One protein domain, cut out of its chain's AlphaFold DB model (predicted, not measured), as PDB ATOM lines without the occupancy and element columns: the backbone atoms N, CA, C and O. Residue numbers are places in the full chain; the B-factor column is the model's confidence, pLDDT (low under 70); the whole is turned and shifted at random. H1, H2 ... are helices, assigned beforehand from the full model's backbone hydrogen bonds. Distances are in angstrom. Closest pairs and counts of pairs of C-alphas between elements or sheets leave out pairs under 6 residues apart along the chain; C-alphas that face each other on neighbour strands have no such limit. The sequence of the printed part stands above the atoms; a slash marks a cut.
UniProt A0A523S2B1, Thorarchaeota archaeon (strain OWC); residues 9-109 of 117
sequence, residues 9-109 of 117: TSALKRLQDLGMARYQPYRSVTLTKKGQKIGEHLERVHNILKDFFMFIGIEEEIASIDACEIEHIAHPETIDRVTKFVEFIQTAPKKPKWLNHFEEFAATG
ATOM      1  N   THR A   9      -2.108 -22.228 -40.876       81.19
ATOM      2  CA  THR A   9      -2.495 -21.920 -42.257       81.19
ATOM      3  C   THR A   9      -3.910 -22.375 -42.632       81.19
ATOM      4  O   THR A   9      -4.602 -21.651 -43.348       81.19
ATOM      5  N   SER A  10      -4.364 -23.560 -42.207       83.38
ATOM      6  CA  SER A  10      -5.722 -24.030 -42.522       83.38
ATOM      7  C   SER A  10      -6.785 -23.277 -41.721       83.38
ATOM      8  O   SER A  10      -7.825 -22.929 -42.282       83.38
ATOM      9  N   ALA A  11      -6.504 -22.940 -40.460       85.56
ATOM     10  CA  ALA A  11      -7.367 -22.083 -39.648       85.56
ATOM     11  C   ALA A  11      -7.491 -20.669 -40.249       85.56
ATOM     12  O   ALA A  11      -8.600 -20.159 -40.413       85.56
ATOM     13  N   LEU A  12      -6.372 -20.071 -40.673       85.50
ATOM     14  CA  LEU A  12      -6.347 -18.754 -41.320       85.50
ATOM     15  C   LEU A  12      -7.110 -18.728 -42.646       85.50
ATOM     16  O   LEU A  12      -7.856 -17.782 -42.899       85.50
ATOM     17  N   LYS A  13      -6.974 -19.772 -43.473       85.00
ATOM     18  CA  LYS A  13      -7.771 -19.917 -44.701       85.00
ATOM     19  C   LYS A  13      -9.264 -19.981 -44.391       85.00
ATOM     20  O   LYS A  13     -10.029 -19.234 -44.985       85.00
ATOM     21  N   ARG A  14      -9.672 -20.772 -43.396       86.00
ATOM     22  CA  ARG A  14     -11.080 -20.858 -42.985       86.00
ATOM     23  C   ARG A  14     -11.623 -19.515 -42.485       86.00
ATOM     24  O   ARG A  14     -12.738 -19.140 -42.834       86.00
ATOM     25  N   LEU A  15     -10.844 -18.767 -41.702       86.56
ATOM     26  CA  LEU A  15     -11.220 -17.416 -41.272       86.56
ATOM     27  C   LEU A  15     -11.343 -16.449 -42.457       86.56
ATOM     28  O   LEU A  15     -12.227 -15.591 -42.454       86.56
ATOM     29  N   GLN A  16     -10.493 -16.587 -43.475       86.62
ATOM     30  CA  GLN A  16     -10.611 -15.826 -44.715       86.62
ATOM     31  C   GLN A  16     -11.882 -16.188 -45.491       86.62
ATOM     32  O   GLN A  16     -12.611 -15.282 -45.894       86.62
ATOM     33  N   ASP A  17     -12.190 -17.477 -45.638       89.50
ATOM     34  CA  ASP A  17     -13.392 -17.960 -46.332       89.50
ATOM     35  C   ASP A  17     -14.682 -17.490 -45.635       89.50
ATOM     36  O   ASP A  17     -15.674 -17.162 -46.283       89.50
ATOM     37  N   LEU A  18     -14.657 -17.358 -44.303       86.75
ATOM     38  CA  LEU A  18     -15.750 -16.790 -43.501       86.75
ATOM     39  C   LEU A  18     -15.811 -15.246 -43.528       86.75
ATOM     40  O   LEU A  18     -16.697 -14.637 -42.905       86.75
ATOM     41  N   GLY A  19     -14.871 -14.598 -44.224       87.88
ATOM     42  CA  GLY A  19     -14.737 -13.144 -44.320       87.88
ATOM     43  C   GLY A  19     -14.296 -12.473 -43.016       87.88
ATOM     44  O   GLY A  19     -14.545 -11.282 -42.824       87.88
ATOM     45  N   MET A  20     -13.692 -13.226 -42.095       87.00
ATOM     46  CA  MET A  20     -13.279 -12.770 -40.762       87.00
ATOM     47  C   MET A  20     -11.820 -12.303 -40.721       87.00
ATOM     48  O   MET A  20     -11.487 -11.429 -39.928       87.00
ATOM     49  N   ALA A  21     -10.961 -12.810 -41.607       88.31
ATOM     50  CA  ALA A  21      -9.562 -12.398 -41.705       88.31
ATOM     51  C   ALA A  21      -9.139 -12.140 -43.158       88.31
ATOM     52  O   ALA A  21      -9.686 -12.708 -44.100       88.31
ATOM     53  N   ARG A  22      -8.138 -11.281 -43.348       84.38
ATOM     54  CA  ARG A  22      -7.376 -11.155 -44.591       84.38
ATOM     55  C   ARG A  22      -6.054 -11.874 -44.383       84.38
ATOM     56  O   ARG A  22      -5.237 -11.432 -43.577       84.38
ATOM     57  N   TYR A  23      -5.868 -12.977 -45.097       80.88
ATOM     58  CA  TYR A  23      -4.632 -13.743 -45.085       80.88
ATOM     59  C   TYR A  23      -3.948 -13.646 -46.452       80.88
ATOM     60  O   TYR A  23      -4.567 -13.779 -47.505       80.88
ATOM     61  N   GLN A  24      -2.646 -13.381 -46.442       76.44
ATOM     62  CA  GLN A  24      -1.783 -13.478 -47.614       76.44
ATOM     63  C   GLN A  24      -0.534 -14.259 -47.191       76.44
ATOM     64  O   GLN A  24       0.052 -13.920 -46.160       76.44
ATOM     65  N   PRO A  25      -0.118 -15.298 -47.940       75.88
ATOM     66  CA  PRO A  25       1.118 -16.015 -47.643       75.88
ATOM     67  C   PRO A  25       2.292 -15.041 -47.488       75.88
ATOM     68  O   PRO A  25       2.437 -14.122 -48.295       75.88
ATOM     69  N   TYR A  26       3.118 -15.246 -46.457       75.06
ATOM     70  CA  TYR A  26       4.292 -14.417 -46.136       75.06
ATOM     71  C   TYR A  26       3.998 -12.956 -45.743       75.06
ATOM     72  O   TYR A  26       4.908 -12.131 -45.716       75.06
ATOM     73  N   ARG A  27       2.744 -12.618 -45.420       76.38
ATOM     74  CA  ARG A  27       2.343 -11.301 -44.902       76.38
ATOM     75  C   ARG A  27       1.605 -11.432 -43.572       76.38
ATOM     76  O   ARG A  27       1.173 -12.517 -43.191       76.38
ATOM     77  N   SER A  28       1.470 -10.311 -42.865       75.25
ATOM     78  CA  SER A  28       0.697 -10.246 -41.628       75.25
ATOM     79  C   SER A  28      -0.777 -10.577 -41.880       75.25
ATOM     80  O   SER A  28      -1.369 -10.189 -42.889       75.25
ATOM     81  N   VAL A  29      -1.372 -11.311 -40.943       83.19
ATOM     82  CA  VAL A  29      -2.816 -11.560 -40.900       83.19
ATOM     83  C   VAL A  29      -3.484 -10.329 -40.306       83.19
ATOM     84  O   VAL A  29      -3.014  -9.792 -39.306       83.19
ATOM     85  N   THR A  30      -4.589  -9.876 -40.890       86.94
ATOM     86  CA  THR A  30      -5.387  -8.780 -40.316       86.94
ATOM     87  C   THR A  30      -6.846  -9.196 -40.221       86.94
ATOM     88  O   THR A  30      -7.404  -9.705 -41.194       86.94
ATOM     89  N   LEU A  31      -7.485  -8.972 -39.071       88.31
ATOM     90  CA  LEU A  31      -8.923  -9.198 -38.931       88.31
ATOM     91  C   LEU A  31      -9.704  -8.194 -39.783       88.31
ATOM     92  O   LEU A  31      -9.347  -7.023 -39.915       88.31
ATOM     93  N   THR A  32     -10.797  -8.652 -40.385       91.50
ATOM     94  CA  THR A  32     -11.786  -7.736 -40.955       91.50
ATOM     95  C   THR A  32     -12.600  -7.111 -39.822       91.50
ATOM     96  O   THR A  32     -12.629  -7.635 -38.712       91.50
ATOM     97  N   LYS A  33     -13.365  -6.047 -40.103       91.00
ATOM     98  CA  LYS A  33     -14.318  -5.487 -39.123       91.00
ATOM     99  C   LYS A  33     -15.274  -6.546 -38.553       91.00
ATOM    100  O   LYS A  33     -15.675  -6.453 -37.402       91.00
ATOM    101  N   LYS A  34     -15.651  -7.547 -39.360       89.19
ATOM    102  CA  LYS A  34     -16.488  -8.672 -38.924       89.19
ATOM    103  C   LYS A  34     -15.730  -9.575 -37.950       89.19
ATOM    104  O   LYS A  34     -16.270  -9.895 -36.901       89.19
ATOM    105  N   GLY A  35     -14.499  -9.965 -38.291       88.38
ATOM    106  CA  GLY A  35     -13.664 -10.788 -37.413       88.38
ATOM    107  C   GLY A  35     -13.337 -10.093 -36.095       88.38
ATOM    108  O   GLY A  35     -13.428 -10.717 -35.049       88.38
ATOM    109  N   GLN A  36     -13.057  -8.790 -36.142       90.44
ATOM    110  CA  GLN A  36     -12.805  -7.983 -34.954       90.44
ATOM    111  C   GLN A  36     -14.015  -7.956 -34.013       90.44
ATOM    112  O   GLN A  36     -13.870  -8.293 -32.849       90.44
ATOM    113  N   LYS A  37     -15.221  -7.666 -34.523       89.94
ATOM    114  CA  LYS A  37     -16.446  -7.669 -33.701       89.94
ATOM    115  C   LYS A  37     -16.719  -9.012 -33.022       89.94
ATOM    116  O   LYS A  37     -17.217  -9.041 -31.904       89.94
ATOM    117  N   ILE A  38     -16.448 -10.117 -33.715       87.00
ATOM    118  CA  ILE A  38     -16.629 -11.460 -33.152       87.00
ATOM    119  C   ILE A  38     -15.560 -11.736 -32.092       87.00
ATOM    120  O   ILE A  38     -15.897 -12.249 -31.033       87.00
ATOM    121  N   GLY A  39     -14.303 -11.360 -32.349       88.75
ATOM    122  CA  GLY A  39     -13.215 -11.484 -31.376       88.75
ATOM    123  C   GLY A  39     -13.481 -10.686 -30.100       88.75
ATOM    124  O   GLY A  39     -13.439 -11.255 -29.019       88.75
ATOM    125  N   GLU A  40     -13.861  -9.414 -30.233       90.12
ATOM    126  CA  GLU A  40     -14.239  -8.546 -29.106       90.12
ATOM    127  C   GLU A  40     -15.430  -9.118 -28.321       90.12
ATOM    128  O   GLU A  40     -15.482  -9.028 -27.097       90.12
ATOM    129  N   HIS A  41     -16.398  -9.727 -29.014       88.75
ATOM    130  CA  HIS A  41     -17.517 -10.387 -28.351       88.75
ATOM    131  C   HIS A  41     -17.064 -11.606 -27.541       88.75
ATOM    132  O   HIS A  41     -17.459 -11.714 -26.385       88.75
ATOM    133  N   LEU A  42     -16.248 -12.491 -28.123       89.75
ATOM    134  CA  LEU A  42     -15.727 -13.680 -27.442       89.75
ATOM    135  C   LEU A  42     -14.885 -13.299 -26.224       89.75
ATOM    136  O   LEU A  42     -15.166 -13.775 -25.134       89.75
ATOM    137  N   GLU A  43     -13.961 -12.350 -26.374       92.44
ATOM    138  CA  GLU A  43     -13.143 -11.838 -25.268       92.44
ATOM    139  C   GLU A  43     -14.007 -11.249 -24.143       92.44
ATOM    140  O   GLU A  43     -13.765 -11.486 -22.961       92.44
ATOM    141  N   ARG A  44     -15.073 -10.520 -24.489       92.81
ATOM    142  CA  ARG A  44     -16.011 -10.013 -23.484       92.81
ATOM    143  C   ARG A  44     -16.719 -11.151 -22.749       92.81
ATOM    144  O   ARG A  44     -16.874 -11.076 -21.535       92.81
ATOM    145  N   VAL A  45     -17.177 -12.175 -23.468       93.75
ATOM    146  CA  VAL A  45     -17.856 -13.332 -22.865       93.75
ATOM    147  C   VAL A  45     -16.904 -14.118 -21.968       93.75
ATOM    148  O   VAL A  45     -17.289 -14.445 -20.848       93.75
ATOM    149  N   HIS A  46     -15.668 -14.336 -22.419       96.56
ATOM    150  CA  HIS A  46     -14.595 -14.941 -21.640       96.56
ATOM    151  C   HIS A  46     -14.456 -14.277 -20.271       96.56
ATOM    152  O   HIS A  46     -14.574 -14.923 -19.234       96.56
ATOM    153  N   ASN A  47     -14.258 -12.956 -20.279       96.62
ATOM    154  CA  ASN A  47     -14.004 -12.185 -19.070       96.62
ATOM    155  C   ASN A  47     -15.209 -12.213 -18.122       96.62
ATOM    156  O   ASN A  47     -15.033 -12.403 -16.925       96.62
ATOM    157  N   ILE A  48     -16.433 -12.116 -18.650       96.69
ATOM    158  CA  ILE A  48     -17.655 -12.214 -17.838       96.69
ATOM    159  C   ILE A  48     -17.793 -13.590 -17.177       96.69
ATOM    160  O   ILE A  48     -18.140 -13.673 -16.001       96.69
ATOM    161  N   LEU A  49     -17.547 -14.676 -17.916       97.81
ATOM    162  CA  LEU A  49     -17.622 -16.028 -17.360       97.81
ATOM    163  C   LEU A  49     -16.527 -16.256 -16.317       97.81
ATOM    164  O   LEU A  49     -16.811 -16.778 -15.241       97.81
ATOM    165  N   LYS A  50     -15.303 -15.806 -16.601       98.00
ATOM    166  CA  LYS A  50     -14.179 -15.867 -15.668       98.00
ATOM    167  C   LYS A  50     -14.497 -15.124 -14.367       98.00
ATOM    168  O   LYS A  50     -14.375 -15.711 -13.296       98.00
ATOM    169  N   ASP A  51     -14.970 -13.880 -14.455       97.25
ATOM    170  CA  ASP A  51     -15.366 -13.076 -13.291       97.25
ATOM    171  C   ASP A  51     -16.467 -13.770 -12.482       97.25
ATOM    172  O   ASP A  51     -16.399 -13.842 -11.255       97.25
ATOM    173  N   PHE A  52     -17.470 -14.329 -13.165       97.50
ATOM    174  CA  PHE A  52     -18.534 -15.093 -12.523       97.50
ATOM    175  C   PHE A  52     -17.993 -16.295 -11.739       97.50
ATOM    176  O   PHE A  52     -18.362 -16.485 -10.578       97.50
ATOM    177  N   PHE A  53     -17.109 -17.087 -12.344       97.38
ATOM    178  CA  PHE A  53     -16.505 -18.252 -11.697       97.38
ATOM    179  C   PHE A  53     -15.642 -17.857 -10.499       97.38
ATOM    180  O   PHE A  53     -15.733 -18.475  -9.436       97.38
ATOM    181  N   MET A  54     -14.885 -16.768 -10.617       95.94
ATOM    182  CA  MET A  54     -14.120 -16.227  -9.497       95.94
ATOM    183  C   MET A  54     -15.030 -15.744  -8.358       95.94
ATOM    184  O   MET A  54     -14.710 -15.964  -7.191       95.94
ATOM    185  N   PHE A  55     -16.194 -15.152  -8.654       94.31
ATOM    186  CA  PHE A  55     -17.150 -14.746  -7.614       94.31
ATOM    187  C   PHE A  55     -17.748 -15.911  -6.829       94.31
ATOM    188  O   PHE A  55     -18.099 -15.725  -5.667       94.31
ATOM    189  N   ILE A  56     -17.860 -17.094  -7.431       94.50
ATOM    190  CA  ILE A  56     -18.307 -18.305  -6.728       94.50
ATOM    191  C   ILE A  56     -17.139 -19.096  -6.114       94.50
ATOM    192  O   ILE A  56     -17.339 -20.215  -5.649       94.50
ATOM    193  N   GLY A  57     -15.930 -18.525  -6.088       94.19
ATOM    194  CA  GLY A  57     -14.774 -19.086  -5.385       94.19
ATOM    195  C   GLY A  57     -13.909 -20.047  -6.202       94.19
ATOM    196  O   GLY A  57     -13.100 -20.765  -5.618       94.19
ATOM    197  N   ILE A  58     -14.053 -20.081  -7.531       96.44
ATOM    198  CA  ILE A  58     -13.163 -20.862  -8.402       96.44
ATOM    199  C   ILE A  58     -11.841 -20.107  -8.580       96.44
ATOM    200  O   ILE A  58     -11.822 -18.889  -8.766       96.44
ATOM    201  N   GLU A  59     -10.727 -20.838  -8.527       97.31
ATOM    202  CA  GLU A  59      -9.395 -20.282  -8.766       97.31
ATOM    203  C   GLU A  59      -9.284 -19.679 -10.174       97.31
ATOM    204  O   GLU A  59      -9.834 -20.218 -11.131       97.31
ATOM    205  N   GLU A  60      -8.534 -18.584 -10.321       97.44
ATOM    206  CA  GLU A  60      -8.399 -17.851 -11.582       97.44
ATOM    207  C   GLU A  60      -7.972 -18.735 -12.767       97.44
ATOM    208  O   GLU A  60      -8.511 -18.577 -13.866       97.44
ATOM    209  N   GLU A  61      -7.030 -19.665 -12.562       97.69
ATOM    210  CA  GLU A  61      -6.553 -20.564 -13.622       97.69
ATOM    211  C   GLU A  61      -7.679 -21.475 -14.128       97.69
ATOM    212  O   GLU A  61      -7.936 -21.536 -15.332       97.69
ATOM    213  N   ILE A  62      -8.412 -22.109 -13.209       97.88
ATOM    214  CA  ILE A  62      -9.548 -22.982 -13.531       97.88
ATOM    215  C   ILE A  62     -10.681 -22.163 -14.164       97.88
ATOM    216  O   ILE A  62     -11.196 -22.532 -15.216       97.88
ATOM    217  N   ALA A  63     -11.008 -21.002 -13.590       97.94
ATOM    218  CA  ALA A  63     -12.029 -20.097 -14.108       97.94
ATOM    219  C   ALA A  63     -11.733 -19.652 -15.549       97.94
ATOM    220  O   ALA A  63     -12.646 -19.558 -16.369       97.94
ATOM    221  N   SER A  64     -10.462 -19.392 -15.873       97.31
ATOM    222  CA  SER A  64     -10.037 -19.018 -17.223       97.31
ATOM    223  C   SER A  64     -10.160 -20.180 -18.210       97.31
ATOM    224  O   SER A  64     -10.589 -19.961 -19.346       97.31
ATOM    225  N   ILE A  65      -9.807 -21.400 -17.799       97.31
ATOM    226  CA  ILE A  65      -9.948 -22.603 -18.631       97.31
ATOM    227  C   ILE A  65     -11.430 -22.860 -18.926       97.31
ATOM    228  O   ILE A  65     -11.813 -22.942 -20.093       97.31
ATOM    229  N   ASP A  66     -12.268 -22.883 -17.892       96.62
ATOM    230  CA  ASP A  66     -13.701 -23.153 -18.025       96.62
ATOM    231  C   ASP A  66     -14.408 -22.069 -18.854       96.62
ATOM    232  O   ASP A  66     -15.241 -22.373 -19.711       96.62
ATOM    233  N   ALA A  67     -14.048 -20.793 -18.665       96.62
ATOM    234  CA  ALA A  67     -14.578 -19.693 -19.470       96.62
ATOM    235  C   ALA A  67     -14.263 -19.866 -20.965       96.62
ATOM    236  O   ALA A  67     -15.155 -19.681 -21.795       96.62
ATOM    237  N   CYS A  68     -13.035 -20.277 -21.300       93.94
ATOM    238  CA  CYS A  68     -12.597 -20.532 -22.676       93.94
ATOM    239  C   CYS A  68     -13.383 -21.676 -23.339       93.94
ATOM    240  O   CYS A  68     -13.728 -21.611 -24.519       93.94
ATOM    241  N   GLU A  69     -13.703 -22.731 -22.588       93.31
ATOM    242  CA  GLU A  69     -14.503 -23.834 -23.124       93.31
ATOM    243  C   GLU A  69     -15.974 -23.433 -23.310       93.31
ATOM    244  O   GLU A  69     -16.599 -23.759 -24.326       93.31
ATOM    245  N   ILE A  70     -16.530 -22.696 -22.346       93.50
ATOM    246  CA  ILE A  70     -17.958 -22.373 -22.295       93.50
ATOM    247  C   ILE A  70     -18.328 -21.230 -23.251       93.50
ATOM    248  O   ILE A  70     -19.412 -21.274 -23.842       93.50
ATOM    249  N   GLU A  71     -17.461 -20.234 -23.467       90.06
ATOM    250  CA  GLU A  71     -17.771 -19.050 -24.291       90.06
ATOM    251  C   GLU A  71     -18.202 -19.397 -25.727       90.06
ATOM    252  O   GLU A  71     -18.975 -18.661 -26.343       90.06
ATOM    253  N   HIS A  72     -17.732 -20.527 -26.264       86.50
ATOM    254  CA  HIS A  72     -18.018 -20.959 -27.632       86.50
ATOM    255  C   HIS A  72     -19.331 -21.738 -27.781       86.50
ATOM    256  O   HIS A  72     -19.826 -21.880 -28.902       86.50
ATOM    257  N   ILE A  73     -19.881 -22.263 -26.682       91.00
ATOM    258  CA  ILE A  73     -21.052 -23.156 -26.694       91.00
ATOM    259  C   ILE A  73     -22.249 -22.596 -25.923       91.00
ATOM    260  O   ILE A  73     -23.369 -23.079 -26.097       91.00
ATOM    261  N   ALA A  74     -22.031 -21.595 -25.069       90.88
ATOM    262  CA  ALA A  74     -23.075 -21.020 -24.239       90.88
ATOM    263  C   ALA A  74     -24.165 -20.337 -25.074       90.88
ATOM    264  O   ALA A  74     -23.906 -19.605 -26.031       90.88
ATOM    265  N   HIS A  75     -25.418 -20.544 -24.669       95.44
ATOM    266  CA  HIS A  75     -26.551 -19.868 -25.287       95.44
ATOM    267  C   HIS A  75     -26.489 -18.352 -25.000       95.44
ATOM    268  O   HIS A  75     -26.172 -17.966 -23.870       95.44
ATOM    269  N   PRO A  76     -26.852 -17.471 -25.954       90.62
ATOM    270  CA  PRO A  76     -26.813 -16.020 -25.743       90.62
ATOM    271  C   PRO A  76     -27.610 -15.540 -24.522       90.62
ATOM    272  O   PRO A  76     -27.207 -14.588 -23.861       90.62
ATOM    273  N   GLU A  77     -28.717 -16.212 -24.196       95.12
ATOM    274  CA  GLU A  77     -29.518 -15.908 -23.000       95.12
ATOM    275  C   GLU A  77     -28.760 -16.189 -21.694       95.12
ATOM    276  O   GLU A  77     -28.839 -15.399 -20.755       95.12
ATOM    277  N   THR A  78     -27.979 -17.274 -21.645       95.12
ATOM    278  CA  THR A  78     -27.118 -17.591 -20.498       95.12
ATOM    279  C   THR A  78     -26.084 -16.492 -20.304       95.12
ATOM    280  O   THR A  78     -25.939 -15.967 -19.204       95.12
ATOM    281  N   ILE A  79     -25.417 -16.094 -21.390       94.56
ATOM    282  CA  ILE A  79     -24.415 -15.028 -21.361       94.56
ATOM    283  C   ILE A  79     -25.026 -13.706 -20.896       94.56
ATOM    284  O   ILE A  79     -24.447 -13.051 -20.035       94.56
ATOM    285  N   ASP A  80     -26.200 -13.322 -21.406       95.19
ATOM    286  CA  ASP A  80     -26.886 -12.093 -20.983       95.19
ATOM    287  C   ASP A  80     -27.203 -12.099 -19.480       95.19
ATOM    288  O   ASP A  80     -26.947 -11.112 -18.784       95.19
ATOM    289  N   ARG A  81     -27.710 -13.219 -18.953       97.88
ATOM    290  CA  ARG A  81     -28.045 -13.337 -17.528       97.88
ATOM    291  C   ARG A  81     -26.817 -13.319 -16.629       97.88
ATOM    292  O   ARG A  81     -26.836 -12.603 -15.629       97.88
ATOM    293  N   VAL A  82     -25.759 -14.045 -16.991       97.19
ATOM    294  CA  VAL A  82     -24.497 -14.035 -16.237       97.19
ATOM    295  C   VAL A  82     -23.849 -12.653 -16.289       97.19
ATOM    296  O   VAL A  82     -23.445 -12.145 -15.250       97.19
ATOM    297  N   THR A  83     -23.846 -11.997 -17.456       95.56
ATOM    298  CA  THR A  83     -23.328 -10.626 -17.612       95.56
ATOM    299  C   THR A  83     -24.014  -9.675 -16.638       95.56
ATOM    300  O   THR A  83     -23.344  -9.024 -15.844       95.56
ATOM    301  N   LYS A  84     -25.353  -9.652 -16.622       97.12
ATOM    302  CA  LYS A  84     -26.120  -8.784 -15.713       97.12
ATOM    303  C   LYS A  84     -25.848  -9.079 -14.242       97.12
ATOM    304  O   LYS A  84     -25.863  -8.165 -13.425       97.12
ATOM    305  N   PHE A  85     -25.627 -10.344 -13.895       96.56
ATOM    306  CA  PHE A  85     -25.306 -10.738 -12.527       96.56
ATOM    307  C   PHE A  85     -23.905 -10.271 -12.106       96.56
ATOM    308  O   PHE A  85     -23.755  -9.691 -11.032       96.56
ATOM    309  N   VAL A  86     -22.902 -10.456 -12.967       95.44
ATOM    310  CA  VAL A  86     -21.532  -9.957 -12.763       95.44
ATOM    311  C   VAL A  86     -21.531  -8.435 -12.638       95.44
ATOM    312  O   VAL A  86     -21.007  -7.908 -11.660       95.44
ATOM    313  N   GLU A  87     -22.201  -7.731 -13.553       94.62
ATOM    314  CA  GLU A  87     -22.354  -6.272 -13.503       94.62
ATOM    315  C   GLU A  87     -23.043  -5.820 -12.209       94.62
ATOM    316  O   GLU A  87     -22.596  -4.869 -11.568       94.62
ATOM    317  N   PHE A  88     -24.101  -6.512 -11.779       94.38
ATOM    318  CA  PHE A  88     -24.792  -6.218 -10.523       94.38
ATOM    319  C   PHE A  88     -23.865  -6.346  -9.305       94.38
ATOM    320  O   PHE A  88     -23.906  -5.491  -8.420       94.38
ATOM    321  N   ILE A  89     -23.003  -7.367  -9.262       93.19
ATOM    322  CA  ILE A  89     -22.020  -7.539  -8.182       93.19
ATOM    323  C   ILE A  89     -20.940  -6.454  -8.248       93.19
ATOM    324  O   ILE A  89     -20.642  -5.833  -7.229       93.19
ATOM    325  N   GLN A  90     -20.371  -6.202  -9.429       89.94
ATOM    326  CA  GLN A  90     -19.272  -5.247  -9.622       89.94
ATOM    327  C   GLN A  90     -19.693  -3.795  -9.366       89.94
ATOM    328  O   GLN A  90     -18.887  -2.987  -8.910       89.94
ATOM    329  N   THR A  91     -20.953  -3.459  -9.642       92.31
ATOM    330  CA  THR A  91     -21.505  -2.113  -9.414       92.31
ATOM    331  C   THR A  91     -22.107  -1.934  -8.021       92.31
ATOM    332  O   THR A  91     -22.500  -0.821  -7.661       92.31
ATOM    333  N   ALA A  92     -22.168  -2.995  -7.207       89.56
ATOM    334  CA  ALA A  92     -22.662  -2.897  -5.843       89.56
ATOM    335  C   ALA A  92     -21.723  -2.019  -4.988       89.56
ATOM    336  O   ALA A  92     -20.505  -2.191  -5.018       89.56
ATOM    337  N   PRO A  93     -22.259  -1.110  -4.150       87.75
ATOM    338  CA  PRO A  93     -21.438  -0.200  -3.342       87.75
ATOM    339  C   PRO A  93     -20.591  -0.923  -2.284       87.75
ATOM    340  O   PRO A  93     -19.632  -0.361  -1.758       87.75
ATOM    341  N   LYS A  94     -20.974  -2.152  -1.926       87.81
ATOM    342  CA  LYS A  94     -20.253  -3.049  -1.020       87.81
ATOM    343  C   LYS A  94     -20.411  -4.475  -1.532       87.81
ATOM    344  O   LYS A  94     -21.480  -4.805  -2.050       87.81
ATOM    345  N   LYS A  95     -19.395  -5.321  -1.314       82.81
ATOM    346  CA  LYS A  95     -19.492  -6.764  -1.583       82.81
ATOM    347  C   LYS A  95     -20.745  -7.315  -0.879       82.81
ATOM    348  O   LYS A  95     -20.883  -7.108   0.333       82.81
ATOM    349  N   PRO A  96     -21.673  -7.959  -1.606       87.12
ATOM    350  CA  PRO A  96     -22.872  -8.514  -1.002       87.12
ATOM    351  C   PRO A  96     -22.549  -9.502   0.120       87.12
ATOM    352  O   PRO A  96     -21.733 -10.404  -0.056       87.12
ATOM    353  N   LYS A  97     -23.223  -9.364   1.267       88.31
ATOM    354  CA  LYS A  97     -23.010 -10.231   2.439       88.31
ATOM    355  C   LYS A  97     -23.209 -11.714   2.104       88.31
ATOM    356  O   LYS A  97     -22.449 -12.555   2.567       88.31
ATOM    357  N   TRP A  98     -24.181 -12.012   1.240       88.88
ATOM    358  CA  TRP A  98     -24.485 -13.375   0.817       88.88
ATOM    359  C   TRP A  98     -23.347 -14.040   0.025       88.88
ATOM    360  O   TRP A  98     -23.283 -15.261   0.031       88.88
ATOM    361  N   LEU A  99     -22.439 -13.286  -0.615       90.00
ATOM    362  CA  LEU A  99     -21.254 -13.879  -1.251       90.00
ATOM    363  C   LEU A  99     -20.291 -14.429  -0.201       90.00
ATOM    364  O   LEU A  99     -19.807 -15.541  -0.349       90.00
ATOM    365  N   ASN A 100     -20.067 -13.689   0.887       87.88
ATOM    366  CA  ASN A 100     -19.244 -14.185   1.992       87.88
ATOM    367  C   ASN A 100     -19.911 -15.396   2.657       87.88
ATOM    368  O   ASN A 100     -19.254 -16.386   2.948       87.88
ATOM    369  N   HIS A 101     -21.237 -15.353   2.829       91.12
ATOM    370  CA  HIS A 101     -21.981 -16.506   3.342       91.12
ATOM    371  C   HIS A 101     -21.892 -17.721   2.422       91.12
ATOM    372  O   HIS A 101     -21.856 -18.850   2.901       91.12
ATOM    373  N   PHE A 102     -21.871 -17.501   1.108       92.25
ATOM    374  CA  PHE A 102     -21.682 -18.565   0.133       92.25
ATOM    375  C   PHE A 102     -20.265 -19.144   0.198       92.25
ATOM    376  O   PHE A 102     -20.128 -20.360   0.164       92.25
ATOM    377  N   GLU A 103     -19.235 -18.308   0.354       89.50
ATOM    378  CA  GLU A 103     -17.850 -18.756   0.566       89.50
ATOM    379  C   GLU A 103     -17.725 -19.617   1.835       89.50
ATOM    380  O   GLU A 103     -17.129 -20.693   1.795       89.50
ATOM    381  N   GLU A 104     -18.343 -19.194   2.943       90.75
ATOM    382  CA  GLU A 104     -18.395 -19.979   4.183       90.75
ATOM    383  C   GLU A 104     -19.107 -21.319   3.968       90.75
ATOM    384  O   GLU A 104     -18.550 -22.368   4.291       90.75
ATOM    385  N   PHE A 105     -20.290 -21.301   3.345       93.50
ATOM    386  CA  PHE A 105     -21.043 -22.515   3.027       93.50
ATOM    387  C   PHE A 105     -20.265 -23.461   2.104       93.50
ATOM    388  O   PHE A 105     -20.281 -24.670   2.311       93.50
ATOM    389  N   ALA A 106     -19.562 -22.938   1.099       91.69
ATOM    390  CA  ALA A 106     -18.756 -23.743   0.188       91.69
ATOM    391  C   ALA A 106     -17.587 -24.437   0.909       91.69
ATOM    392  O   ALA A 106     -17.206 -25.543   0.529       91.69
ATOM    393  N   ALA A 107     -17.040 -23.813   1.958       90.00
ATOM    394  CA  ALA A 107     -15.942 -24.366   2.745       90.00
ATOM    395  C   ALA A 107     -16.400 -25.369   3.818       90.00
ATOM    396  O   ALA A 107     -15.689 -26.341   4.083       90.00
ATOM    397  N   THR A 108     -17.549 -25.138   4.458       93.00
ATOM    398  CA  THR A 108     -17.982 -25.903   5.644       93.00
ATOM    399  C   THR A 108     -19.171 -26.826   5.386       93.00
ATOM    400  O   THR A 108     -19.329 -27.822   6.087       93.00
ATOM    401  N   GLY A 109     -20.003 -26.520   4.388       91.50
ATOM    402  CA  GLY A 109     -21.307 -27.149   4.162       91.50
ATOM    403  C   GLY A 109     -22.432 -26.605   5.051       91.50
ATOM    404  O   GLY A 109     -23.591 -26.972   4.848       91.50
TER     405      GLY A 109
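Overview. This is residues 9 to 109 of the 117 residues of a protein of Thorarchaeota archaeon (strain OWC) (UniProt A0A523S2B1). One long helix, H2, makes the middle of a rod; the short helices H3 and H4 pack on different sides of its second half, while H1 with the loop of residues 18 to 32 lies at one end of the rod and H5 at the other. The contacts between helices are few, and neither end helix touches another helix. The printed part has 101 residues with five named helices, H1 to H5 in chain order, and no named strand: the class is all helix. It is loose, with a radius of gyration of the C-alphas of 18.2 A, and spans 57 by 24 by 22 A.

Along the chain. H2, residues 33 to 55, is 33.0 A long and runs from C-alpha 33 at (-14.318, -5.487, -39.123) to C-alpha 55 at (-17.150, -14.746, -7.614). H3 holds residues 60 to 70, and H4, residues 76 to 90, is 20.8 A long. H1 holds residues 9 to 17, and H5, residues 97 to 108, is 16.8 A long, ending with C-alpha 108 at (-17.982, -25.903, 5.644).

Arrangement. H2 touches H3 with residues 45 to 54 alone, closest at the C-alphas of Lys 50 and Ala 63, 5.0 A; they run opposite ways at a steep tilt of 49 degrees. H2 touches H4 with residues 45 to 52 alone, closest at the C-alphas of Ile 48 and Thr 83, 5.9 A; they run the same way at a steep tilt of 56 degrees. H3 and H4 are apart. H5 is close to H2 but not clearly touching, the closest C-alphas being those of Phe 55 and Leu 99, 7.6 A. H1 and H2 are only just apart, closest 8.0 A. Residues 21 to 22 pair antiparallel with residues 30 to 31. In H1, H2, H3, H4 and H5 every O i to N i+4 pair is within hydrogen-bond range.

Size, cuts and confidence. The C-alphas farthest apart, those of Tyr 26 and Gly 109, are 57.9 A apart. The link from H1 to H2 is long, 15 residues. The printed part has no cut, and no printed residue is under 70 in pLDDT.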